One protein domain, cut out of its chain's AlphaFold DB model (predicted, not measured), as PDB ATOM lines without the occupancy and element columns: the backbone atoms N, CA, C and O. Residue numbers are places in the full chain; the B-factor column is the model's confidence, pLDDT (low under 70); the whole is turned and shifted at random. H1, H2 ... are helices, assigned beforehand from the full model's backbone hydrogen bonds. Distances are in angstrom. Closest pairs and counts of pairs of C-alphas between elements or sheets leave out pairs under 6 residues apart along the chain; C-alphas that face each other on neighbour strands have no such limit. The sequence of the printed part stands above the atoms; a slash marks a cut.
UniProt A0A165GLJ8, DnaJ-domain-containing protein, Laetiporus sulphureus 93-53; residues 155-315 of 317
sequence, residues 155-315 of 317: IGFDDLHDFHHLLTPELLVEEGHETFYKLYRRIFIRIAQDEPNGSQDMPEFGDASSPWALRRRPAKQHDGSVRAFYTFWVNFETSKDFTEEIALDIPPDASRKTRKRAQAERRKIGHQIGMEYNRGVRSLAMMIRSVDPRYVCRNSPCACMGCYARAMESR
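AT A GLANCE: This is residues 155 to 315 of the 317 residues of the protein "DnaJ-domain-containing protein" of Laetiporus sulphureus 93-53 (UniProt A0A165GLJ8). One long helix, H5, makes the longest axis, with the shorter helices H1, H3 and H4 loosely gathered round its second half and H6 turning off at its end. The link of residues 234 to 255 runs back along H5 to its start, and residues 308 to 315, mostly of H7, stick out beyond H6. The printed part has 161 residues with seven named helices, H1 to H7 in chain order, and no named strand: all helix. It is loose, with a radius of gyration of the C-alphas of 20.8 A, and flat, spanning 80 by 41 by 22 A.

HOW THE PARTS SIT: H5, residues 256 to 291, touches H4, residues 226 to 233, with residues 281 to 289 alone; the closest C-alphas, of Trp 233 and Ala 285, are 6.0 A apart. They form a helical hairpin, opposite ways at a shallow tilt of 18 degrees. H6, residues 293 to 299, and H5 only just touch, with 3 pairs of C-alphas within 8 A, and only at the corner; the closest, of Arg 289 and Tyr 295, are 6.3 A apart. H3, residues 176 to 194, is near H5 and near H1, residues 157 to 165. H2, residues 169 to 172, and H7, residues 305 to 313, are apart from H5. Every O i to N i+4 pair is within hydrogen-bond range in H1, H4, H5 and H7, against 13 of 15 in H3 and 2 of 3 in H6; H2 is too short for one.

IN THESE COORDINATES: H5 is 53.0 A long, from C-alpha 256 at (-32.146, -19.632, -20.974) to C-alpha 291 at (9.913, -14.949, -52.906). H3 is 28.5 A long, H1 13.0 A and H7 12.3 A, ending at C-alpha 313 (28.257, -9.292, -66.017).

THE WHOLE: The C-alphas farthest apart, of Asp 253 and Arg 315, are 80.7 A apart. The printed part has no cut; the links H3 to H4 and H4 to H5 are long. Confidence is under 70 in 53 residues, among them 155 to 179 and 299 to 315.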
ATOM      1  N   ILE A 155      -4.237  -6.550 -34.496       51.59
ATOM      2  CA  ILE A 155      -4.106  -6.745 -35.947       51.59
ATOM      3  C   ILE A 155      -5.365  -7.451 -36.443       51.59
ATOM      4  O   ILE A 155      -5.613  -8.615 -36.114       51.59
ATOM      5  N   GLY A 156      -6.165  -6.733 -37.221       52.38
ATOM      6  CA  GLY A 156      -7.369  -7.246 -37.845       52.38
ATOM      7  C   GLY A 156      -7.075  -8.047 -39.111       52.38
ATOM      8  O   GLY A 156      -5.967  -8.069 -39.650       52.38
ATOM      9  N   PHE A 157      -8.114  -8.702 -39.622       44.81
ATOM     10  CA  PHE A 157      -8.077  -9.370 -40.923       44.81
ATOM     11  C   PHE A 157      -7.808  -8.382 -42.073       44.81
ATOM     12  O   PHE A 157      -7.052  -8.702 -42.991       44.81
ATOM     13  N   ASP A 158      -8.368  -7.173 -41.981       45.25
ATOM     14  CA  ASP A 158      -8.197  -6.114 -42.980       45.25
ATOM     15  C   ASP A 158      -6.748  -5.616 -43.036       45.25
ATOM     16  O   ASP A 158      -6.228  -5.410 -44.125       45.25
ATOM     17  N   ASP A 159      -6.037  -5.571 -41.901       53.75
ATOM     18  CA  ASP A 159      -4.609  -5.239 -41.882       53.75
ATOM     19  C   ASP A 159      -3.797  -6.275 -42.674       53.75
ATOM     20  O   ASP A 159      -2.941  -5.915 -43.476       53.75
ATOM     21  N   LEU A 160      -4.087  -7.576 -42.516       52.81
ATOM     22  CA  LEU A 160      -3.432  -8.656 -43.275       52.81
ATOM     23  C   LEU A 160      -3.737  -8.593 -44.781       52.81
ATOM     24  O   LEU A 160      -2.888  -8.981 -45.589       52.81
ATOM     25  N   HIS A 161      -4.916  -8.093 -45.157       48.41
ATOM     26  CA  HIS A 161      -5.318  -7.863 -46.545       48.41
ATOM     27  C   HIS A 161      -4.671  -6.597 -47.138       48.41
ATOM     28  O   HIS A 161      -4.157  -6.636 -48.255       48.41
ATOM     29  N   ASP A 162      -4.594  -5.507 -46.376       47.88
ATOM     30  CA  ASP A 162      -3.920  -4.262 -46.758       47.88
ATOM     31  C   ASP A 162      -2.401  -4.454 -46.861       47.88
ATOM     32  O   ASP A 162      -1.767  -3.960 -47.797       47.88
ATOM     33  N   PHE A 163      -1.806  -5.270 -45.979       50.97
ATOM     34  CA  PHE A 163      -0.414  -5.705 -46.104       50.97
ATOM     35  C   PHE A 163      -0.172  -6.428 -47.434       50.97
ATOM     36  O   PHE A 163       0.898  -6.269 -48.008       50.97
ATOM     37  N   HIS A 164      -1.142  -7.190 -47.948       47.03
ATOM     38  CA  HIS A 164      -1.014  -7.917 -49.212       47.03
ATOM     39  C   HIS A 164      -1.061  -6.995 -50.443       47.03
ATOM     40  O   HIS A 164      -0.257  -7.177 -51.358       47.03
ATOM     41  N   HIS A 165      -1.928  -5.976 -50.450       46.59
ATOM     42  CA  HIS A 165      -2.009  -4.995 -51.547       46.59
ATOM     43  C   HIS A 165      -0.841  -4.003 -51.561       46.59
ATOM     44  O   HIS A 165      -0.411  -3.579 -52.629       46.59
ATOM     45  N   LEU A 166      -0.268  -3.683 -50.396       43.19
ATOM     46  CA  LEU A 166       0.964  -2.889 -50.281       43.19
ATOM     47  C   LEU A 166       2.234  -3.675 -50.653       43.19
ATOM     48  O   LEU A 166       3.325  -3.111 -50.686       43.19
ATOM     49  N   LEU A 167       2.112  -4.978 -50.915       48.69
ATOM     50  CA  LEU A 167       3.199  -5.884 -51.292       48.69
ATOM     51  C   LEU A 167       3.204  -6.207 -52.791       48.69
ATOM     52  O   LEU A 167       3.745  -7.240 -53.201       48.69
ATOM     53  N   THR A 168       2.638  -5.332 -53.629       48.28
ATOM     54  CA  THR A 168       2.848  -5.423 -55.075       48.28
ATOM     55  C   THR A 168       4.354  -5.416 -55.382       48.28
ATOM     56  O   THR A 168       5.114  -4.644 -54.786       48.28
ATOM     57  N   PRO A 169       4.824  -6.255 -56.327       47.34
ATOM     58  CA  PRO A 169       6.237  -6.332 -56.714       47.34
ATOM     59  C   PRO A 169       6.859  -4.995 -57.150       47.34
ATOM     60  O   PRO A 169       8.078  -4.884 -57.229       47.34
ATOM     61  N   GLU A 170       6.046  -3.977 -57.419       43.41
ATOM     62  CA  GLU A 170       6.477  -2.640 -57.831       43.41
ATOM     63  C   GLU A 170       7.215  -1.876 -56.716       43.41
ATOM     64  O   GLU A 170       8.110  -1.089 -57.013       43.41
ATOM     65  N   LEU A 171       6.973  -2.179 -55.432       42.16
ATOM     66  CA  LEU A 171       7.734  -1.596 -54.312       42.16
ATOM     67  C   LEU A 171       9.122  -2.233 -54.100       42.16
ATOM     68  O   LEU A 171       9.940  -1.700 -53.350       42.16
ATOM     69  N   LEU A 172       9.429  -3.349 -54.774       48.38
ATOM     70  CA  LEU A 172      10.765  -3.967 -54.770       48.38
ATOM     71  C   LEU A 172      11.749  -3.278 -55.728       48.38
ATOM     72  O   LEU A 172      12.916  -3.671 -55.778       48.38
ATOM     73  N   VAL A 173      11.301  -2.270 -56.481       48.56
ATOM     74  CA  VAL A 173      12.086  -1.675 -57.568       48.56
ATOM     75  C   VAL A 173      12.914  -0.463 -57.118       48.56
ATOM     76  O   VAL A 173      13.940  -0.203 -57.739       48.56
ATOM     77  N   GLU A 174      12.580   0.223 -56.013       47.69
ATOM     78  CA  GLU A 174      13.209   1.531 -55.727       47.69
ATOM     79  C   GLU A 174      14.088   1.629 -54.457       47.69
ATOM     80  O   GLU A 174      14.949   2.504 -54.417       47.69
ATOM     81  N   GLU A 175      14.020   0.709 -53.474       46.56
ATOM     82  CA  GLU A 175      14.872   0.792 -52.251       46.56
ATOM     83  C   GLU A 175      15.587  -0.511 -51.807       46.56
ATOM     84  O   GLU A 175      16.052  -0.644 -50.673       46.56
ATOM     85  N   GLY A 176      15.763  -1.479 -52.712       53.75
ATOM     86  CA  GLY A 176      16.641  -2.637 -52.492       53.75
ATOM     87  C   GLY A 176      16.157  -3.678 -51.465       53.75
ATOM     88  O   GLY A 176      15.111  -3.573 -50.825       53.75
ATOM     89  N   HIS A 177      16.939  -4.753 -51.313       53.66
ATOM     90  CA  HIS A 177      16.558  -5.930 -50.519       53.66
ATOM     91  C   HIS A 177      16.395  -5.663 -49.011       53.66
ATOM     92  O   HIS A 177      15.788  -6.478 -48.323       53.66
ATOM     93  N   GLU A 178      16.901  -4.551 -48.468       56.59
ATOM     94  CA  GLU A 178      16.708  -4.222 -47.049       56.59
ATOM     95  C   GLU A 178      15.244  -3.941 -46.701       56.59
ATOM     96  O   GLU A 178      14.789  -4.321 -45.618       56.59
ATOM     97  N   THR A 179      14.498  -3.322 -47.616       68.31
ATOM     98  CA  THR A 179      13.088  -2.973 -47.415       68.31
ATOM     99  C   THR A 179      12.227  -4.226 -47.285       68.31
ATOM    100  O   THR A 179      11.392  -4.296 -46.383       68.31
ATOM    101  N   PHE A 180      12.528  -5.274 -48.062       76.56
ATOM    102  CA  PHE A 180      11.906  -6.599 -47.942       76.56
ATOM    103  C   PHE A 180      12.048  -7.164 -46.521       76.56
ATOM    104  O   PHE A 180      11.055  -7.452 -45.851       76.56
ATOM    105  N   TYR A 181      13.283  -7.294 -46.018       80.62
ATOM    106  CA  TYR A 181      13.504  -7.918 -44.710       80.62
ATOM    107  C   TYR A 181      12.959  -7.066 -43.568       80.62
ATOM    108  O   TYR A 181      12.397  -7.621 -42.628       80.62
ATOM    109  N   LYS A 182      13.072  -5.734 -43.645       77.75
ATOM    110  CA  LYS A 182      12.507  -4.820 -42.642       77.75
ATOM    111  C   LYS A 182      10.985  -4.932 -42.583       77.75
ATOM    112  O   LYS A 182      10.435  -5.013 -41.486       77.75
ATOM    113  N   LEU A 183      10.314  -4.969 -43.733       78.00
ATOM    114  CA  LEU A 183       8.859  -5.049 -43.816       78.00
ATOM    115  C   LEU A 183       8.335  -6.357 -43.225       78.00
ATOM    116  O   LEU A 183       7.567  -6.338 -42.264       78.00
ATOM    117  N   TYR A 184       8.811  -7.496 -43.725       82.25
ATOM    118  CA  TYR A 184       8.327  -8.792 -43.252       82.25
ATOM    119  C   TYR A 184       8.741  -9.082 -41.810       82.25
ATOM    120  O   TYR A 184       7.944  -9.621 -41.045       82.25
ATOM    121  N   ARG A 185       9.928  -8.636 -41.379       85.56
ATOM    122  CA  ARG A 185      10.307  -8.674 -39.960       85.56
ATOM    123  C   ARG A 185       9.304  -7.901 -39.105       85.56
ATOM    124  O   ARG A 185       8.871  -8.429 -38.088       85.56
ATOM    125  N   ARG A 186       8.908  -6.688 -39.506       79.56
ATOM    126  CA  ARG A 186       7.912  -5.890 -38.768       79.56
ATOM    127  C   ARG A 186       6.555  -6.583 -38.707       79.56
ATOM    128  O   ARG A 186       5.963  -6.593 -37.634       79.56
ATOM    129  N   ILE A 187       6.096  -7.179 -39.807       83.25
ATOM    130  CA  ILE A 187       4.816  -7.902 -39.855       83.25
ATOM    131  C   ILE A 187       4.828  -9.081 -38.874       83.25
ATOM    132  O   ILE A 187       3.956  -9.168 -38.015       83.25
ATOM    133  N   PHE A 188       5.843  -9.947 -38.924       89.12
ATOM    134  CA  PHE A 188       5.902 -11.106 -38.028       89.12
ATOM    135  C   PHE A 188       6.162 -10.733 -36.565       89.12
ATOM    136  O   PHE A 188       5.635 -11.399 -35.680       89.12
ATOM    137  N   ILE A 189       6.905  -9.652 -36.290       84.69
ATOM    138  CA  ILE A 189       7.016  -9.098 -34.929       84.69
ATOM    139  C   ILE A 189       5.646  -8.651 -34.430       84.69
ATOM    140  O   ILE A 189       5.295  -8.929 -33.291       84.69
ATOM    141  N   ARG A 190       4.870  -7.970 -35.275       82.81
ATOM    142  CA  ARG A 190       3.536  -7.493 -34.917       82.81
ATOM    143  C   ARG A 190       2.588  -8.656 -34.643       82.81
ATOM    144  O   ARG A 190       1.994  -8.671 -33.575       82.81
ATOM    145  N   ILE A 191       2.535  -9.660 -35.521       86.31
ATOM    146  CA  ILE A 191       1.750 -10.885 -35.290       86.31
ATOM    147  C   ILE A 191       2.177 -11.560 -33.976       86.31
ATOM    148  O   ILE A 191       1.337 -11.960 -33.184       86.31
ATOM    149  N   ALA A 192       3.480 -11.635 -33.698       88.38
ATOM    150  CA  ALA A 192       3.981 -12.235 -32.465       88.38
ATOM    151  C   ALA A 192       3.654 -11.424 -31.198       88.38
ATOM    152  O   ALA A 192       3.435 -12.002 -30.140       88.38
ATOM    153  N   GLN A 193       3.631 -10.093 -31.275       83.75
ATOM    154  CA  GLN A 193       3.235  -9.222 -30.158       83.75
ATOM    155  C   GLN A 193       1.738  -9.278 -29.865       83.75
ATOM    156  O   GLN A 193       1.321  -9.019 -28.740       83.75
ATOM    157  N   ASP A 194       0.957  -9.564 -30.896       82.88
ATOM    158  CA  ASP A 194      -0.492  -9.657 -30.848       82.88
ATOM    159  C   ASP A 194      -0.947 -10.973 -30.182       82.88
ATOM    160  O   ASP A 194      -2.025 -11.037 -29.597       82.88
ATOM    161  N   GLU A 195      -0.109 -12.016 -30.191       88.38
ATOM    162  CA  GLU A 195      -0.357 -13.261 -29.458       88.38
ATOM    163  C   GLU A 195      -0.331 -13.056 -27.928       88.38
ATOM    164  O   GLU A 195       0.524 -12.337 -27.405       88.38
ATOM    165  N   PRO A 196      -1.204 -13.741 -27.159       83.81
ATOM    166  CA  PRO A 196      -1.328 -13.533 -25.710       83.81
ATOM    167  C   PRO A 196      -0.062 -13.903 -24.921       83.81
ATOM    168  O   PRO A 196       0.174 -13.363 -23.842       83.81
ATOM    169  N   ASN A 197       0.770 -14.799 -25.461       76.38
ATOM    170  CA  ASN A 197       2.058 -15.185 -24.876       76.38
ATOM    171  C   ASN A 197       3.225 -14.306 -25.374       76.38
ATOM    172  O   ASN A 197       4.375 -14.508 -24.976       76.38
ATOM    173  N   GLY A 198       2.941 -13.328 -26.239       74.06
ATOM    174  CA  GLY A 198       3.925 -12.477 -26.893       74.06
ATOM    175  C   GLY A 198       4.907 -13.249 -27.780       74.06
ATOM    176  O   GLY A 198       4.701 -14.400 -28.157       74.06
ATOM    177  N   SER A 199       6.040 -12.612 -28.082       72.38
ATOM    178  CA  SER A 199       7.045 -13.142 -29.011       72.38
ATOM    179  C   SER A 199       8.030 -14.145 -28.400       72.38
ATOM    180  O   SER A 199       9.023 -14.481 -29.045       72.38
ATOM    181  N   GLN A 200       7.828 -14.584 -27.153       69.50
ATOM    182  CA  GLN A 200       8.855 -15.298 -26.384       69.50
ATOM    183  C   GLN A 200       9.252 -16.651 -27.003       69.50
ATOM    184  O   GLN A 200      10.428 -17.015 -26.959       69.50
ATOM    185  N   ASP A 201       8.305 -17.335 -27.645       75.56
ATOM    186  CA  ASP A 201       8.496 -18.667 -28.239       75.56
ATOM    187  C   ASP A 201       8.372 -18.661 -29.776       75.56
ATOM    188  O   ASP A 201       8.129 -19.691 -30.411       75.56
ATOM    189  N   MET A 202       8.510 -17.487 -30.404       87.44
ATOM    190  CA  MET A 202       8.263 -17.309 -31.838       87.44
ATOM    191  C   MET A 202       9.561 -16.940 -32.571       87.44
ATOM    192  O   MET A 202      10.217 -15.960 -32.215       87.44
ATOM    193  N   PRO A 203       9.975 -17.701 -33.604       90.25
ATOM    194  CA  PRO A 203      11.204 -17.419 -34.333       90.25
ATOM    195  C   PRO A 203      11.083 -16.140 -35.167       90.25
ATOM    196  O   PRO A 203      10.090 -15.922 -35.865       90.25
ATOM    197  N   GLU A 204      12.136 -15.325 -35.149       89.19
ATOM    198  CA  GLU A 204      12.218 -14.093 -35.934       89.19
ATOM    199  C   GLU A 204      12.473 -14.351 -37.425       89.19
ATOM    200  O   GLU A 204      13.144 -15.310 -37.806       89.19
ATOM    201  N   PHE A 205      12.005 -13.431 -38.275       90.69
ATOM    202  CA  PHE A 205      12.224 -13.493 -39.726       90.69
ATOM    203  C   PHE A 205      13.695 -13.337 -40.142       90.69
ATOM    204  O   PHE A 205      14.119 -13.834 -41.192       90.69
ATOM    205  N   GLY A 206      14.489 -12.636 -39.333       87.81
ATOM    206  CA  GLY A 206      15.890 -12.370 -39.635       87.81
ATOM    207  C   GLY A 206      16.096 -11.238 -40.653       87.81
ATOM    208  O   GLY A 206      15.320 -10.287 -40.749       87.81
ATOM    209  N   ASP A 207      17.210 -11.319 -41.363       85.31
ATOM    210  CA  ASP A 207      17.705 -10.396 -42.383       85.31
ATOM    211  C   ASP A 207      18.355 -11.169 -43.545       85.31
ATOM    212  O   ASP A 207      18.396 -12.403 -43.537       85.31
ATOM    213  N   ALA A 208      18.903 -10.452 -44.529       83.56
ATOM    214  CA  ALA A 208      19.582 -11.037 -45.686       83.56
ATOM    215  C   ALA A 208      20.741 -11.988 -45.327       83.56
ATOM    216  O   ALA A 208      21.048 -12.897 -46.096       83.56
ATOM    217  N   SER A 209      21.380 -11.792 -44.171       82.62
ATOM    218  CA  SER A 209      22.542 -12.558 -43.708       82.62
ATOM    219  C   SER A 209      22.180 -13.762 -42.834       82.62
ATOM    220  O   SER A 209      23.051 -14.556 -42.469       82.62
ATOM    221  N   SER A 210      20.899 -13.919 -42.497       86.75
ATOM    222  CA  SER A 210      20.455 -14.946 -41.561       86.75
ATOM    223  C   SER A 210      20.736 -16.356 -42.090       86.75
ATOM    224  O   SER A 210      20.428 -16.667 -43.246       86.75
ATOM    225  N   PRO A 211      21.307 -17.244 -41.258       86.25
ATOM    226  CA  PRO A 211      21.718 -18.566 -41.698       86.25
ATOM    227  C   PRO A 211      20.508 -19.451 -41.995       86.25
ATOM    228  O   PRO A 211      19.507 -19.447 -41.278       86.25
ATOM    229  N   TRP A 212      20.633 -20.298 -43.018       84.25
ATOM    230  CA  TRP A 212      19.591 -21.271 -43.354       84.25
ATOM    231  C   TRP A 212      19.279 -22.231 -42.195       84.25
ATOM    232  O   TRP A 212      18.119 -22.491 -41.895       84.25
ATOM    233  N   ALA A 213      20.321 -22.762 -41.555       83.44
ATOM    234  CA  ALA A 213      20.238 -23.633 -40.389       83.44
ATOM    235  C   ALA A 213      21.514 -23.477 -39.554       83.44
ATOM    236  O   ALA A 213      22.609 -23.371 -40.116       83.44
ATOM    237  N   LEU A 214      21.399 -23.505 -38.224       77.44
ATOM    238  CA  LEU A 214      22.577 -23.536 -37.359       77.44
ATOM    239  C   LEU A 214      23.192 -24.935 -37.326       77.44
ATOM    240  O   LEU A 214      22.498 -25.942 -37.205       77.44
ATOM    241  N   ARG A 215      24.528 -24.991 -37.364       69.88
ATOM    242  CA  ARG A 215      25.287 -26.245 -37.204       69.88
ATOM    243  C   ARG A 215      25.113 -26.873 -35.819       69.88
ATOM    244  O   ARG A 215      25.276 -28.080 -35.676       69.88
ATOM    245  N   ARG A 216      24.819 -26.064 -34.799       70.25
ATOM    246  CA  ARG A 216      24.520 -26.499 -33.431       70.25
ATOM    247  C   ARG A 216      23.320 -25.714 -32.923       70.25
ATOM    248  O   ARG A 216      23.321 -24.490 -33.013       70.25
ATOM    249  N   ARG A 217      22.317 -26.417 -32.398       65.44
ATOM    250  CA  ARG A 217      21.140 -25.781 -31.803       65.44
ATOM    251  C   ARG A 217      21.446 -25.329 -30.375       65.44
ATOM    252  O   ARG A 217      21.958 -26.142 -29.602       65.44
ATOM    253  N   PRO A 218      21.147 -24.074 -30.006       67.00
ATOM    254  CA  PRO A 218      21.211 -23.661 -28.614       67.00
ATOM    255  C   PRO A 218      20.152 -24.422 -27.806       67.00
ATOM    256  O   PRO A 218      19.023 -24.600 -28.247       67.00
ATOM    257  N   ALA A 219      20.518 -24.885 -26.610       61.72
ATOM    258  CA  ALA A 219      19.660 -25.749 -25.793       61.72
ATOM    259  C   ALA A 219      18.418 -25.044 -25.205       61.72
ATOM    260  O   ALA A 219      17.565 -25.711 -24.630       61.72
ATOM    261  N   LYS A 220      18.338 -23.708 -25.288       58.72
ATOM    262  CA  LYS A 220      17.321 -22.888 -24.603       58.72
ATOM    263  C   LYS A 220      16.692 -21.786 -25.469       58.72
ATOM    264  O   LYS A 220      15.966 -20.962 -24.932       58.72
ATOM    265  N   GLN A 221      16.991 -21.724 -26.769       63.88
ATOM    266  CA  GLN A 221      16.500 -20.671 -27.673       63.88
ATOM    267  C   GLN A 221      16.149 -21.257 -29.042       63.88
ATOM    268  O   GLN A 221      16.715 -22.277 -29.450       63.88
ATOM    269  N   HIS A 222      15.248 -20.598 -29.772       66.56
ATOM    270  CA  HIS A 222      15.035 -20.898 -31.185       66.56
ATOM    271  C   HIS A 222      16.331 -20.667 -31.962       66.56
ATOM    272  O   HIS A 222      17.073 -19.724 -31.697       66.56
ATOM    273  N   ASP A 223      16.614 -21.533 -32.937       71.06
ATOM    274  CA  ASP A 223      17.896 -21.539 -33.649       71.06
ATOM    275  C   ASP A 223      18.076 -20.348 -34.622       71.06
ATOM    276  O   ASP A 223      19.009 -20.356 -35.416       71.06
ATOM    277  N   GLY A 224      17.220 -19.313 -34.554       79.25
ATOM    278  CA  GLY A 224      17.315 -18.054 -35.314       79.25
ATOM    279  C   GLY A 224      17.417 -18.229 -36.831       79.25
ATOM    280  O   GLY A 224      17.791 -17.303 -37.545       79.25
ATOM    281  N   SER A 225      17.163 -19.443 -37.321       89.00
ATOM    282  CA  SER A 225      17.468 -19.831 -38.683       89.00
ATOM    283  C   SER A 225      16.256 -19.680 -39.581       89.00
ATOM    284  O   SER A 225      15.112 -19.860 -39.153       89.00
ATOM    285  N   VAL A 226      16.514 -19.439 -40.866       90.12
ATOM    286  CA  VAL A 226      15.461 -19.350 -41.887       90.12
ATOM    287  C   VAL A 226      14.620 -20.635 -41.909       90.12
ATOM    288  O   VAL A 226      13.398 -20.588 -42.040       90.12
ATOM    289  N   ARG A 227      15.247 -21.803 -41.703       88.12
ATOM    290  CA  ARG A 227      14.535 -23.081 -41.608       88.12
ATOM    291  C   ARG A 227      13.592 -23.127 -40.408       88.12
ATOM    292  O   ARG A 227      12.457 -23.570 -40.578       88.12
ATOM    293  N   ALA A 228      14.032 -22.737 -39.210       89.44
ATOM    294  CA  ALA A 228      13.158 -22.768 -38.036       89.44
ATOM    295  C   ALA A 228      12.017 -21.764 -38.145       89.44
ATOM    296  O   ALA A 228      10.893 -22.119 -37.796       89.44
ATOM    297  N   PHE A 229      12.288 -20.581 -38.702       93.06
ATOM    298  CA  PHE A 229      11.265 -19.596 -39.021       93.06
ATOM    299  C   PHE A 229      10.133 -20.226 -39.848       93.06
ATOM    300  O   PHE A 229       9.006 -20.329 -39.371       93.06
ATOM    301  N   TYR A 230      10.431 -20.751 -41.040       90.94
ATOM    302  CA  TYR A 230       9.383 -21.320 -41.897       90.94
ATOM    303  C   TYR A 230       8.780 -22.614 -41.346       90.94
ATOM    304  O   TYR A 230       7.621 -22.903 -41.623       90.94
ATOM    305  N   THR A 231       9.524 -23.393 -40.556       89.69
ATOM    306  CA  THR A 231       8.970 -24.589 -39.899       89.69
ATOM    307  C   THR A 231       7.866 -24.212 -38.912       89.69
ATOM    308  O   THR A 231       6.854 -24.905 -38.843       89.69
ATOM    309  N   PHE A 232       8.051 -23.122 -38.169       92.12
ATOM    310  CA  PHE A 232       7.062 -22.618 -37.225       92.12
ATOM    311  C   PHE A 232       5.905 -21.923 -37.948       92.12
ATOM    312  O   PHE A 232       4.764 -22.354 -37.836       92.12
ATOM    313  N   TRP A 233       6.197 -20.898 -38.752       92.75
ATOM    314  CA  TRP A 233       5.175 -19.988 -39.275       92.75
ATOM    315  C   TRP A 233       4.252 -20.607 -40.336       92.75
ATOM    316  O   TRP A 233       3.095 -20.214 -40.444       92.75
ATOM    317  N   VAL A 234       4.704 -21.631 -41.067       88.81
ATOM    318  CA  VAL A 234       3.829 -22.404 -41.975       88.81
ATOM    319  C   VAL A 234       2.852 -23.300 -41.205       88.81
ATOM    320  O   VAL A 234       1.784 -23.628 -41.714       88.81
ATOM    321  N   ASN A 235       3.187 -23.663 -39.966       89.31
ATOM    322  CA  ASN A 235       2.342 -24.459 -39.075       89.31
ATOM    323  C   ASN A 235       1.757 -23.615 -37.932       89.31
ATOM    324  O   ASN A 235       1.324 -24.170 -36.928       89.31
ATOM    325  N   PHE A 236       1.759 -22.287 -38.077       92.25
ATOM    326  CA  PHE A 236       1.354 -21.358 -37.025       92.25
ATOM    327  C   PHE A 236      -0.076 -21.620 -36.549       92.25
ATOM    328  O   PHE A 236      -0.964 -21.873 -37.362       92.25
ATOM    329  N   GLU A 237      -0.312 -21.532 -35.249       90.12
ATOM    330  CA  GLU A 237      -1.639 -21.612 -34.653       90.12
ATOM    331  C   GLU A 237      -1.738 -20.564 -33.547       90.12
ATOM    332  O   GLU A 237      -0.929 -20.554 -32.620       90.12
ATOM    333  N   THR A 238      -2.706 -19.661 -33.682       89.38
ATOM    334  CA  THR A 238      -2.972 -18.609 -32.703       89.38
ATOM    335  C   THR A 238      -3.500 -19.188 -31.398       89.38
ATOM    336  O   THR A 238      -4.304 -20.122 -31.387       89.38
ATOM    337  N   SER A 239      -3.070 -18.597 -30.288       89.06
ATOM    338  CA  SER A 239      -3.588 -18.868 -28.945       89.06
ATOM    339  C   SER A 239      -4.683 -17.881 -28.524       89.06
ATOM    340  O   SER A 239      -5.144 -17.930 -27.384       89.06
ATOM    341  N   LYS A 240      -5.086 -16.964 -29.409       84.00
ATOM    342  CA  LYS A 240      -6.102 -15.946 -29.130       84.00
ATOM    343  C   LYS A 240      -7.497 -16.537 -28.952       84.00
ATOM    344  O   LYS A 240      -7.916 -17.423 -29.697       84.00
ATOM    345  N   ASP A 241      -8.252 -15.961 -28.018       83.88
ATOM    346  CA  ASP A 241      -9.687 -16.199 -27.897       83.88
ATOM    347  C   ASP A 241     -10.468 -15.059 -28.562       83.88
ATOM    348  O   ASP A 241     -10.587 -13.960 -28.029       83.88
ATOM    349  N   PHE A 242     -11.033 -15.335 -29.734       79.38
ATOM    350  CA  PHE A 242     -11.838 -14.367 -30.483       79.38
ATOM    351  C   PHE A 242     -13.280 -14.254 -29.971       79.38
ATOM    352  O   PHE A 242     -14.082 -13.520 -30.539       79.38
ATOM    353  N   THR A 243     -13.670 -15.008 -28.937       76.38
ATOM    354  CA  THR A 243     -15.062 -15.013 -28.469       76.38
ATOM    355  C   THR A 243     -15.427 -13.801 -27.617       76.38
ATOM    356  O   THR A 243     -16.606 -13.434 -27.578       76.38
ATOM    357  N   GLU A 244     -14.447 -13.173 -26.961       66.00
ATOM    358  CA  GLU A 244     -14.672 -12.055 -26.036       66.00
ATOM    359  C   GLU A 244     -15.076 -10.761 -26.756       66.00
ATOM    360  O   GLU A 244     -15.887  -9.993 -26.239       66.00
ATOM    361  N   GLU A 245     -14.598 -10.560 -27.985       60.09
ATOM    362  CA  GLU A 245     -14.855  -9.358 -28.791       60.09
ATOM    363  C   GLU A 245     -16.205  -9.405 -29.534       60.09
ATOM    364  O   GLU A 245     -16.702  -8.390 -30.028       60.09
ATOM    365  N   ILE A 246     -16.858 -10.573 -29.583       72.12
ATOM    366  CA  ILE A 246     -18.110 -10.770 -30.323       72.12
ATOM    367  C   ILE A 246     -19.301 -10.351 -29.456       72.12
ATOM    368  O   ILE A 246     -19.923 -11.144 -28.729       72.12
ATOM    369  N   ALA A 247     -19.666  -9.077 -29.573       70.75
ATOM    370  CA  ALA A 247     -20.889  -8.534 -29.004       70.75
ATOM    371  C   ALA A 247     -22.120  -9.022 -29.792       70.75
ATOM    372  O   ALA A 247     -22.527  -8.422 -30.781       70.75
ATOM    373  N   LEU A 248     -22.744 -10.114 -29.338       67.44
ATOM    374  CA  LEU A 248     -24.110 -10.444 -29.771       67.44
ATOM    375  C   LEU A 248     -25.120  -9.702 -28.904       67.44
ATOM    376  O   LEU A 248     -25.057  -9.827 -27.676       67.44
ATOM    377  N   ASP A 249     -26.059  -9.009 -29.542       75.44
ATOM    378  CA  ASP A 249     -27.194  -8.377 -28.877       75.44
ATOM    379  C   ASP A 249     -28.139  -9.461 -28.335       75.44
ATOM    380  O   ASP A 249     -28.740 -10.236 -29.085       75.44
ATOM    381  N   ILE A 250     -28.201  -9.587 -27.009       79.25
ATOM    382  CA  ILE A 250     -29.066 -10.550 -26.328       79.25
ATOM    383  C   ILE A 250     -30.036  -9.742 -25.469       79.25
ATOM    384  O   ILE A 250     -29.589  -9.112 -24.506       79.25
ATOM    385  N   PRO A 251     -31.352  -9.815 -25.738       86.06
ATOM    386  CA  PRO A 251     -32.344  -9.128 -24.925       86.06
ATOM    387  C   PRO A 251     -32.214  -9.488 -23.433       86.06
ATOM    388  O   PRO A 251     -31.973 -10.658 -23.091       86.06
ATOM    389  N   PRO A 252     -32.379  -8.525 -22.509       84.38
ATOM    390  CA  PRO A 252     -32.211  -8.764 -21.074       84.38
ATOM    391  C   PRO A 252     -33.226  -9.776 -20.518       84.38
ATOM    392  O   PRO A 252     -32.934 -10.484 -19.554       84.38
ATOM    393  N   ASP A 253     -34.383  -9.913 -21.157       88.50
ATOM    394  CA  ASP A 253     -35.462 -10.855 -20.855       88.50
ATOM    395  C   ASP A 253     -35.342 -12.198 -21.605       88.50
ATOM    396  O   ASP A 253     -36.193 -13.081 -21.469       88.50
ATOM    397  N   ALA A 254     -34.262 -12.408 -22.367       87.50
ATOM    398  CA  ALA A 254     -34.084 -13.605 -23.174       87.50
ATOM    399  C   ALA A 254     -34.082 -14.900 -22.341       87.50
ATOM    400  O   ALA A 254     -33.369 -15.057 -21.343       87.50
ATOM    401  N   SER A 255     -34.827 -15.894 -22.834       93.19
ATOM    402  CA  SER A 255     -34.883 -17.243 -22.267       93.19
ATOM    403  C   SER A 255     -33.495 -17.883 -22.132       93.19
ATOM    404  O   SER A 255     -32.602 -17.684 -22.962       93.19
ATOM    405  N   ARG A 256     -33.338 -18.779 -21.143       89.25
ATOM    406  CA  ARG A 256     -32.146 -19.632 -20.974       89.25
ATOM    407  C   ARG A 256     -31.750 -20.346 -22.272       89.25
ATOM    408  O   ARG A 256     -30.561 -20.508 -22.537       89.25
ATOM    409  N   LYS A 257     -32.725 -20.772 -23.083       91.75
ATOM    410  CA  LYS A 257     -32.469 -21.427 -24.378       91.75
ATOM    411  C   LYS A 257     -31.853 -20.456 -25.389       91.75
ATOM    412  O   LYS A 257     -30.903 -20.832 -26.069       91.75
ATOM    413  N   THR A 258     -32.353 -19.224 -25.449       88.25
ATOM    414  CA  THR A 258     -31.843 -18.158 -26.325       88.25
ATOM    415  C   THR A 258     -30.418 -17.774 -25.942       88.25
ATOM    416  O   THR A 258     -29.543 -17.781 -26.799       88.25
ATOM    417  N   ARG A 259     -30.140 -17.587 -24.645       86.25
ATOM    418  CA  ARG A 259     -28.781 -17.319 -24.141       86.25
ATOM    419  C   ARG A 259     -27.794 -18.432 -24.491       86.25
ATOM    420  O   ARG A 259     -26.693 -18.152 -24.952       86.25
ATOM    421  N   LYS A 260     -28.200 -19.700 -24.337       87.88
ATOM    422  CA  LYS A 260     -27.372 -20.851 -24.738       87.88
ATOM    423  C   LYS A 260     -27.089 -20.879 -26.241       87.88
ATOM    424  O   LYS A 260     -25.970 -21.192 -26.629       87.88
ATOM    425  N   ARG A 261     -28.087 -20.574 -27.079       84.25
ATOM    426  CA  ARG A 261     -27.911 -20.493 -28.539       84.25
ATOM    427  C   ARG A 261     -26.953 -19.369 -28.920       84.25
ATOM    428  O   ARG A 261     -25.999 -19.647 -29.630       84.25
ATOM    429  N   ALA A 262     -27.147 -18.173 -28.369       81.31
ATOM    430  CA  ALA A 262     -26.264 -17.035 -28.601       81.31
ATOM    431  C   ALA A 262     -24.822 -17.332 -28.156       81.31
ATOM    432  O   ALA A 262     -23.879 -17.059 -28.885       81.31
ATOM    433  N   GLN A 263     -24.618 -17.980 -27.004       84.12
ATOM    434  CA  GLN A 263     -23.275 -18.379 -26.573       84.12
ATOM    435  C   GLN A 263     -22.646 -19.437 -27.497       84.12
ATOM    436  O   GLN A 263     -21.448 -19.385 -27.766       84.12
ATOM    437  N   ALA A 264     -23.435 -20.394 -27.996       84.19
ATOM    438  CA  ALA A 264     -22.957 -21.367 -28.978       84.19
ATOM    439  C   ALA A 264     -22.592 -20.696 -30.314       84.19
ATOM    440  O   ALA A 264     -21.623 -21.096 -30.948       84.19
ATOM    441  N   GLU A 265     -23.339 -19.674 -30.720       78.44
ATOM    442  CA  GLU A 265     -23.071 -18.874 -31.913       78.44
ATOM    443  C   GLU A 265     -21.799 -18.033 -31.766       78.44
ATOM    444  O   GLU A 265     -20.938 -18.120 -32.636       78.44
ATOM    445  N   ARG A 266     -21.588 -17.357 -30.625       78.25
ATOM    446  CA  ARG A 266     -20.312 -16.672 -30.321       78.25
ATOM    447  C   ARG A 266     -19.117 -17.604 -30.457       78.25
ATOM    448  O   ARG A 266     -18.132 -17.245 -31.085       78.25
ATOM    449  N   ARG A 267     -19.220 -18.821 -29.913       81.88
ATOM    450  CA  ARG A 267     -18.154 -19.830 -30.018       81.88
ATOM    451  C   ARG A 267     -17.897 -20.259 -31.457       81.88
ATOM    452  O   ARG A 267     -16.746 -20.422 -31.832       81.88
ATOM    453  N   LYS A 268     -18.950 -20.440 -32.261       79.38
ATOM    454  CA  LYS A 268     -18.812 -20.783 -33.685       79.38
ATOM    455  C   LYS A 268     -18.139 -19.661 -34.467       79.38
ATOM    456  O   LYS A 268     -17.209 -19.940 -35.209       79.38
ATOM    457  N   ILE A 269     -18.590 -18.421 -34.278       71.44
ATOM    458  CA  ILE A 269     -18.023 -17.250 -34.955       71.44
ATOM    459  C   ILE A 269     -16.565 -17.061 -34.523       71.44
ATOM    460  O   ILE A 269     -15.698 -16.969 -35.380       71.44
ATOM    461  N   GLY A 270     -16.268 -17.107 -33.221       74.19
ATOM    462  CA  GLY A 270     -14.896 -17.000 -32.718       74.19
ATOM    463  C   GLY A 270     -13.982 -18.112 -33.243       74.19
ATOM    464  O   GLY A 270     -12.858 -17.841 -33.653       74.19
ATOM    465  N   HIS A 271     -14.478 -19.353 -33.321       79.56
ATOM    466  CA  HIS A 271     -13.735 -20.457 -33.931       79.56
ATOM    467  C   HIS A 271     -13.459 -20.218 -35.421       79.56
ATOM    468  O   HIS A 271     -12.335 -20.431 -35.870       79.56
ATOM    469  N   GLN A 272     -14.453 -19.735 -36.174       75.12
ATOM    470  CA  GLN A 272     -14.284 -19.405 -37.588       75.12
ATOM    471  C   GLN A 272     -13.255 -18.285 -37.788       75.12
ATOM    472  O   GLN A 272     -12.390 -18.409 -38.648       75.12
ATOM    473  N   ILE A 273     -13.302 -17.227 -36.970       74.44
ATOM    474  CA  ILE A 273     -12.325 -16.129 -37.014       74.44
ATOM    475  C   ILE A 273     -10.914 -16.660 -36.745       74.44
ATOM    476  O   ILE A 273     -10.001 -16.376 -37.516       74.44
ATOM    477  N   GLY A 274     -10.735 -17.491 -35.714       76.19
ATOM    478  CA  GLY A 274      -9.434 -18.097 -35.422       76.19
ATOM    479  C   GLY A 274      -8.917 -18.996 -36.550       76.19
ATOM    480  O   GLY A 274      -7.732 -18.959 -36.880       76.19
ATOM    481  N   MET A 275      -9.798 -19.770 -37.194       76.38
ATOM    482  CA  MET A 275      -9.440 -20.568 -38.372       76.38
ATOM    483  C   MET A 275      -8.967 -19.701 -39.543       76.38
ATOM    484  O   MET A 275      -7.940 -20.014 -40.147       76.38
ATOM    485  N   GLU A 276      -9.687 -18.623 -39.858       72.81
ATOM    486  CA  GLU A 276      -9.323 -17.716 -40.953       72.81
ATOM    487  C   GLU A 276      -8.044 -16.930 -40.647       72.81
ATOM    488  O   GLU A 276      -7.181 -16.811 -41.516       72.81
ATOM    489  N   TYR A 277      -7.851 -16.480 -39.404       76.81
ATOM    490  CA  TYR A 277      -6.603 -15.851 -38.966       76.81
ATOM    491  C   TYR A 277      -5.403 -16.785 -39.178       76.81
ATOM    492  O   TYR A 277      -4.427 -16.422 -39.839       76.81
ATOM    493  N   ASN A 278      -5.509 -18.035 -38.715       83.00
ATOM    494  CA  ASN A 278      -4.477 -19.052 -38.922       83.00
ATOM    495  C   ASN A 278      -4.212 -19.307 -40.408       83.00
ATOM    496  O   ASN A 278      -3.059 -19.407 -40.831       83.00
ATOM    497  N   ARG A 279      -5.270 -19.400 -41.220       76.69
ATOM    498  CA  ARG A 279      -5.154 -19.564 -42.672       76.69
ATOM    499  C   ARG A 279      -4.407 -18.390 -43.307       76.69
ATOM    500  O   ARG A 279      -3.513 -18.630 -44.118       76.69
ATOM    501  N   GLY A 280      -4.724 -17.158 -42.912       76.56
ATOM    502  CA  GLY A 280      -4.076 -15.936 -43.388       76.56
ATOM    503  C   GLY A 280      -2.582 -15.903 -43.071       76.56
ATOM    504  O   GLY A 280      -1.764 -15.770 -43.982       76.56
ATOM    505  N   VAL A 281      -2.205 -16.127 -41.808       82.88
ATOM    506  CA  VAL A 281      -0.794 -16.124 -41.376       82.88
ATOM    507  C   VAL A 281       0.016 -17.218 -42.081       82.88
ATOM    508  O   VAL A 281       1.116 -16.957 -42.575       82.88
ATOM    509  N   ARG A 282      -0.528 -18.437 -42.196       85.38
ATOM    510  CA  ARG A 282       0.147 -19.542 -42.900       85.38
ATOM    511  C   ARG A 282       0.290 -19.263 -44.395       85.38
ATOM    512  O   ARG A 282       1.341 -19.552 -44.967       85.38
ATOM    513  N   SER A 283      -0.741 -18.695 -45.021       77.69
ATOM    514  CA  SER A 283      -0.712 -18.300 -46.434       77.69
ATOM    515  C   SER A 283       0.360 -17.239 -46.688       77.69
ATOM    516  O   SER A 283       1.196 -17.410 -47.577       77.69
ATOM    517  N   LEU A 284       0.426 -16.209 -45.835       81.12
ATOM    518  CA  LEU A 284       1.468 -15.185 -45.871       81.12
ATOM    519  C   LEU A 284       2.865 -15.811 -45.758       81.12
ATOM    520  O   LEU A 284       3.731 -15.545 -46.589       81.12
ATOM    521  N   ALA A 285       3.083 -16.697 -44.783       86.06
ATOM    522  CA  ALA A 285       4.363 -17.380 -44.613       86.06
ATOM    523  C   ALA A 285       4.752 -18.216 -45.846       86.06
ATOM    524  O   ALA A 285       5.912 -18.197 -46.261       86.06
ATOM    525  N   MET A 286       3.801 -18.927 -46.459       77.62
ATOM    526  CA  MET A 286       4.028 -19.722 -47.671       77.62
ATOM    527  C   MET A 286       4.334 -18.856 -48.897       77.62
ATOM    528  O   MET A 286       5.225 -19.197 -49.675       77.62
ATOM    529  N   MET A 287       3.645 -17.726 -49.046       78.31
ATOM    530  CA  MET A 287       3.889 -16.761 -50.114       78.31
ATOM    531  C   MET A 287       5.289 -16.163 -49.993       78.31
ATOM    532  O   MET A 287       6.070 -16.239 -50.941       78.31
ATOM    533  N   ILE A 288       5.655 -15.667 -48.807       83.25
ATOM    534  CA  ILE A 288       6.981 -15.086 -48.555       83.25
ATOM    535  C   ILE A 288       8.071 -16.125 -48.816       83.25
ATOM    536  O   ILE A 288       9.083 -15.814 -49.432       83.25
ATOM    537  N   ARG A 289       7.840 -17.389 -48.448       83.50
ATOM    538  CA  ARG A 289       8.764 -18.495 -48.725       83.50
ATOM    539  C   ARG A 289       9.090 -18.656 -50.213       83.50
ATOM    540  O   ARG A 289      10.197 -19.070 -50.542       83.50
ATOM    541  N   SER A 290       8.140 -18.362 -51.103       76.12
ATOM    542  CA  SER A 290       8.337 -18.455 -52.556       76.12
ATOM    543  C   SER A 290       9.175 -17.311 -53.132       76.12
ATOM    544  O   SER A 290       9.831 -17.506 -54.151       76.12
ATOM    545  N   VAL A 291       9.199 -16.155 -52.458       76.38
ATOM    546  CA  VAL A 291       9.913 -14.949 -52.906       76.38
ATOM    547  C   VAL A 291      11.201 -14.673 -52.125       76.38
ATOM    548  O   VAL A 291      12.070 -13.964 -52.623       76.38
ATOM    549  N   ASP A 292      11.359 -15.229 -50.918       82.25
ATOM    550  CA  ASP A 292      12.503 -14.981 -50.036       82.25
ATOM    551  C   ASP A 292      13.807 -15.427 -50.710       82.25
ATOM    552  O   ASP A 292      14.014 -16.634 -50.902       82.25
ATOM    553  N   PRO A 293      14.729 -14.492 -51.014       78.38
ATOM    554  CA  PRO A 293      15.980 -14.827 -51.674       78.38
ATOM    555  C   PRO A 293      16.745 -15.933 -50.945       78.38
ATOM    556  O   PRO A 293      17.251 -16.844 -51.591       78.38
ATOM    557  N   ARG A 294      16.777 -15.945 -49.608       82.75
ATOM    558  CA  ARG A 294      17.510 -16.959 -48.825       82.75
ATOM    559  C   ARG A 294      16.941 -18.361 -49.038       82.75
ATOM    560  O   ARG A 294      17.695 -19.336 -49.033       82.75
ATOM    561  N   TYR A 295      15.627 -18.459 -49.232       82.75
ATOM    562  CA  TYR A 295      14.927 -19.712 -49.500       82.75
ATOM    563  C   TYR A 295      15.097 -20.144 -50.963       82.75
ATOM    564  O   TYR A 295      15.512 -21.276 -51.230       82.75
ATOM    565  N   VAL A 296      14.860 -19.232 -51.911       77.25
ATOM    566  CA  VAL A 296      14.976 -19.504 -53.354       77.25
ATOM    567  C   VAL A 296      16.403 -19.887 -53.736       77.25
ATOM    568  O   VAL A 296      16.601 -20.902 -54.398       77.25
ATOM    569  N   CYS A 297      17.415 -19.155 -53.254       72.31
ATOM    570  CA  CYS A 297      18.827 -19.451 -53.529       72.31
ATOM    571  C   CYS A 297      19.236 -20.859 -53.075       72.31
ATOM    572  O   CYS A 297      20.133 -21.467 -53.656       72.31
ATOM    573  N   ARG A 298      18.610 -21.374 -52.011       74.88
ATOM    574  CA  ARG A 298      18.923 -22.690 -51.450       74.88
ATOM    575  C   ARG A 298      18.254 -23.819 -52.226       74.88
ATOM    576  O   ARG A 298      18.900 -24.840 -52.456       74.88
ATOM    577  N   ASN A 299      16.983 -23.649 -52.585       69.56
ATOM    578  CA  ASN A 299      16.190 -24.687 -53.245       69.56
ATOM    579  C   ASN A 299      16.369 -24.698 -54.770       69.56
ATOM    580  O   ASN A 299      16.229 -25.752 -55.382       69.56
ATOM    581  N   SER A 300      16.742 -23.561 -55.356       66.75
ATOM    582  CA  SER A 300      17.008 -23.391 -56.784       66.75
ATOM    583  C   SER A 300      18.285 -22.560 -56.975       66.75
ATOM    584  O   SER A 300      18.208 -21.363 -57.257       66.75
ATOM    585  N   PRO A 301      19.483 -23.165 -56.835       57.34
ATOM    586  CA  PRO A 301      20.762 -22.445 -56.879       57.34
ATOM    587  C   PRO A 301      20.973 -21.609 -58.152       57.34
ATOM    588  O   PRO A 301      21.610 -20.560 -58.102       57.34
ATOM    589  N   CYS A 302      20.399 -22.040 -59.280       53.69
ATOM    590  CA  CYS A 302      20.464 -21.346 -60.569       53.69
ATOM    591  C   CYS A 302      19.548 -20.112 -60.684       53.69
ATOM    592  O   CYS A 302      19.756 -19.302 -61.579       53.69
ATOM    593  N   ALA A 303      18.568 -19.951 -59.789       48.47
ATOM    594  CA  ALA A 303      17.593 -18.856 -59.795       48.47
ATOM    595  C   ALA A 303      17.927 -17.743 -58.785       48.47
ATOM    596  O   ALA A 303      17.133 -16.827 -58.581       48.47
ATOM    597  N   CYS A 304      19.084 -17.809 -58.115       49.25
ATOM    598  CA  CYS A 304      19.469 -16.743 -57.202       49.25
ATOM    599  C   CYS A 304      19.814 -15.455 -57.957       49.25
ATOM    600  O   CYS A 304      20.554 -15.479 -58.941       49.25
ATOM    601  N   MET A 305      19.359 -14.311 -57.438       47.72
ATOM    602  CA  MET A 305      19.719 -12.981 -57.955       47.72
ATOM    603  C   MET A 305      21.245 -12.785 -58.051       47.72
ATOM    604  O   MET A 305      21.722 -12.097 -58.944       47.72
ATOM    605  N   GLY A 306      22.033 -13.463 -57.204       47.16
ATOM    606  CA  GLY A 306      23.499 -13.472 -57.279       47.16
ATOM    607  C   GLY A 306      24.093 -14.276 -58.447       47.16
ATOM    608  O   GLY A 306      25.172 -13.934 -58.926       47.16
ATOM    609  N   CYS A 307      23.410 -15.314 -58.939       45.78
ATOM    610  CA  CYS A 307      23.781 -16.025 -60.167       45.78
ATOM    611  C   CYS A 307      23.303 -15.266 -61.407       45.78
ATOM    612  O   CYS A 307      24.029 -15.233 -62.393       45.78
ATOM    613  N   TYR A 308      22.140 -14.611 -61.345       43.91
ATOM    614  CA  TYR A 308      21.636 -13.766 -62.431       43.91
ATOM    615  C   TYR A 308      22.506 -12.512 -62.636       43.91
ATOM    616  O   TYR A 308      22.878 -12.206 -63.767       43.91
ATOM    617  N   ALA A 309      22.930 -11.848 -61.553       44.94
ATOM    618  CA  ALA A 309      23.851 -10.709 -61.606       44.94
ATOM    619  C   ALA A 309      25.226 -11.087 -62.196       44.94
ATOM    620  O   ALA A 309      25.699 -10.426 -63.116       44.94
ATOM    621  N   ARG A 310      25.824 -12.212 -61.765       46.00
ATOM    622  CA  ARG A 310      27.092 -12.711 -62.342       46.00
ATOM    623  C   ARG A 310      26.956 -13.180 -63.796       46.00
ATOM    624  O   ARG A 310      27.897 -13.048 -64.572       46.00
ATOM    625  N   ALA A 311      25.804 -13.734 -64.177       44.53
ATOM    626  CA  ALA A 311      25.531 -14.147 -65.556       44.53
ATOM    627  C   ALA A 311      25.326 -12.951 -66.506       44.53
ATOM    628  O   ALA A 311      25.673 -13.049 -67.682       44.53
ATOM    629  N   MET A 312      24.798 -11.828 -66.006       39.88
ATOM    630  CA  MET A 312      24.676 -10.573 -66.758       39.88
ATOM    631  C   MET A 312      26.037  -9.883 -66.948       39.88
ATOM    632  O   MET A 312      26.347  -9.461 -68.059       39.88
ATOM    633  N   GLU A 313      26.893  -9.847 -65.919       45.44
ATOM    634  CA  GLU A 313      28.257  -9.292 -66.017       45.44
ATOM    635  C   GLU A 313      29.139 -10.065 -67.014       45.44
ATOM    636  O   GLU A 313      29.863  -9.463 -67.799       45.44
ATOM    637  N   SER A 314      29.021 -11.397 -67.066       44.31
ATOM    638  CA  SER A 314      29.773 -12.243 -68.009       44.31
ATOM    639  C   SER A 314      29.330 -12.118 -69.477       44.31
ATOM    640  O   SER A 314      30.009 -12.657 -70.348       44.31
ATOM    641  N   ARG A 315      28.190 -11.477 -69.769       41.47
ATOM    642  CA  ARG A 315      27.679 -11.257 -71.138       41.47
ATOM    643  C   ARG A 315      27.981  -9.860 -71.690       41.47
ATOM    644  O   ARG A 315      27.759  -9.635 -72.876       41.47
TER     645      ARG A 315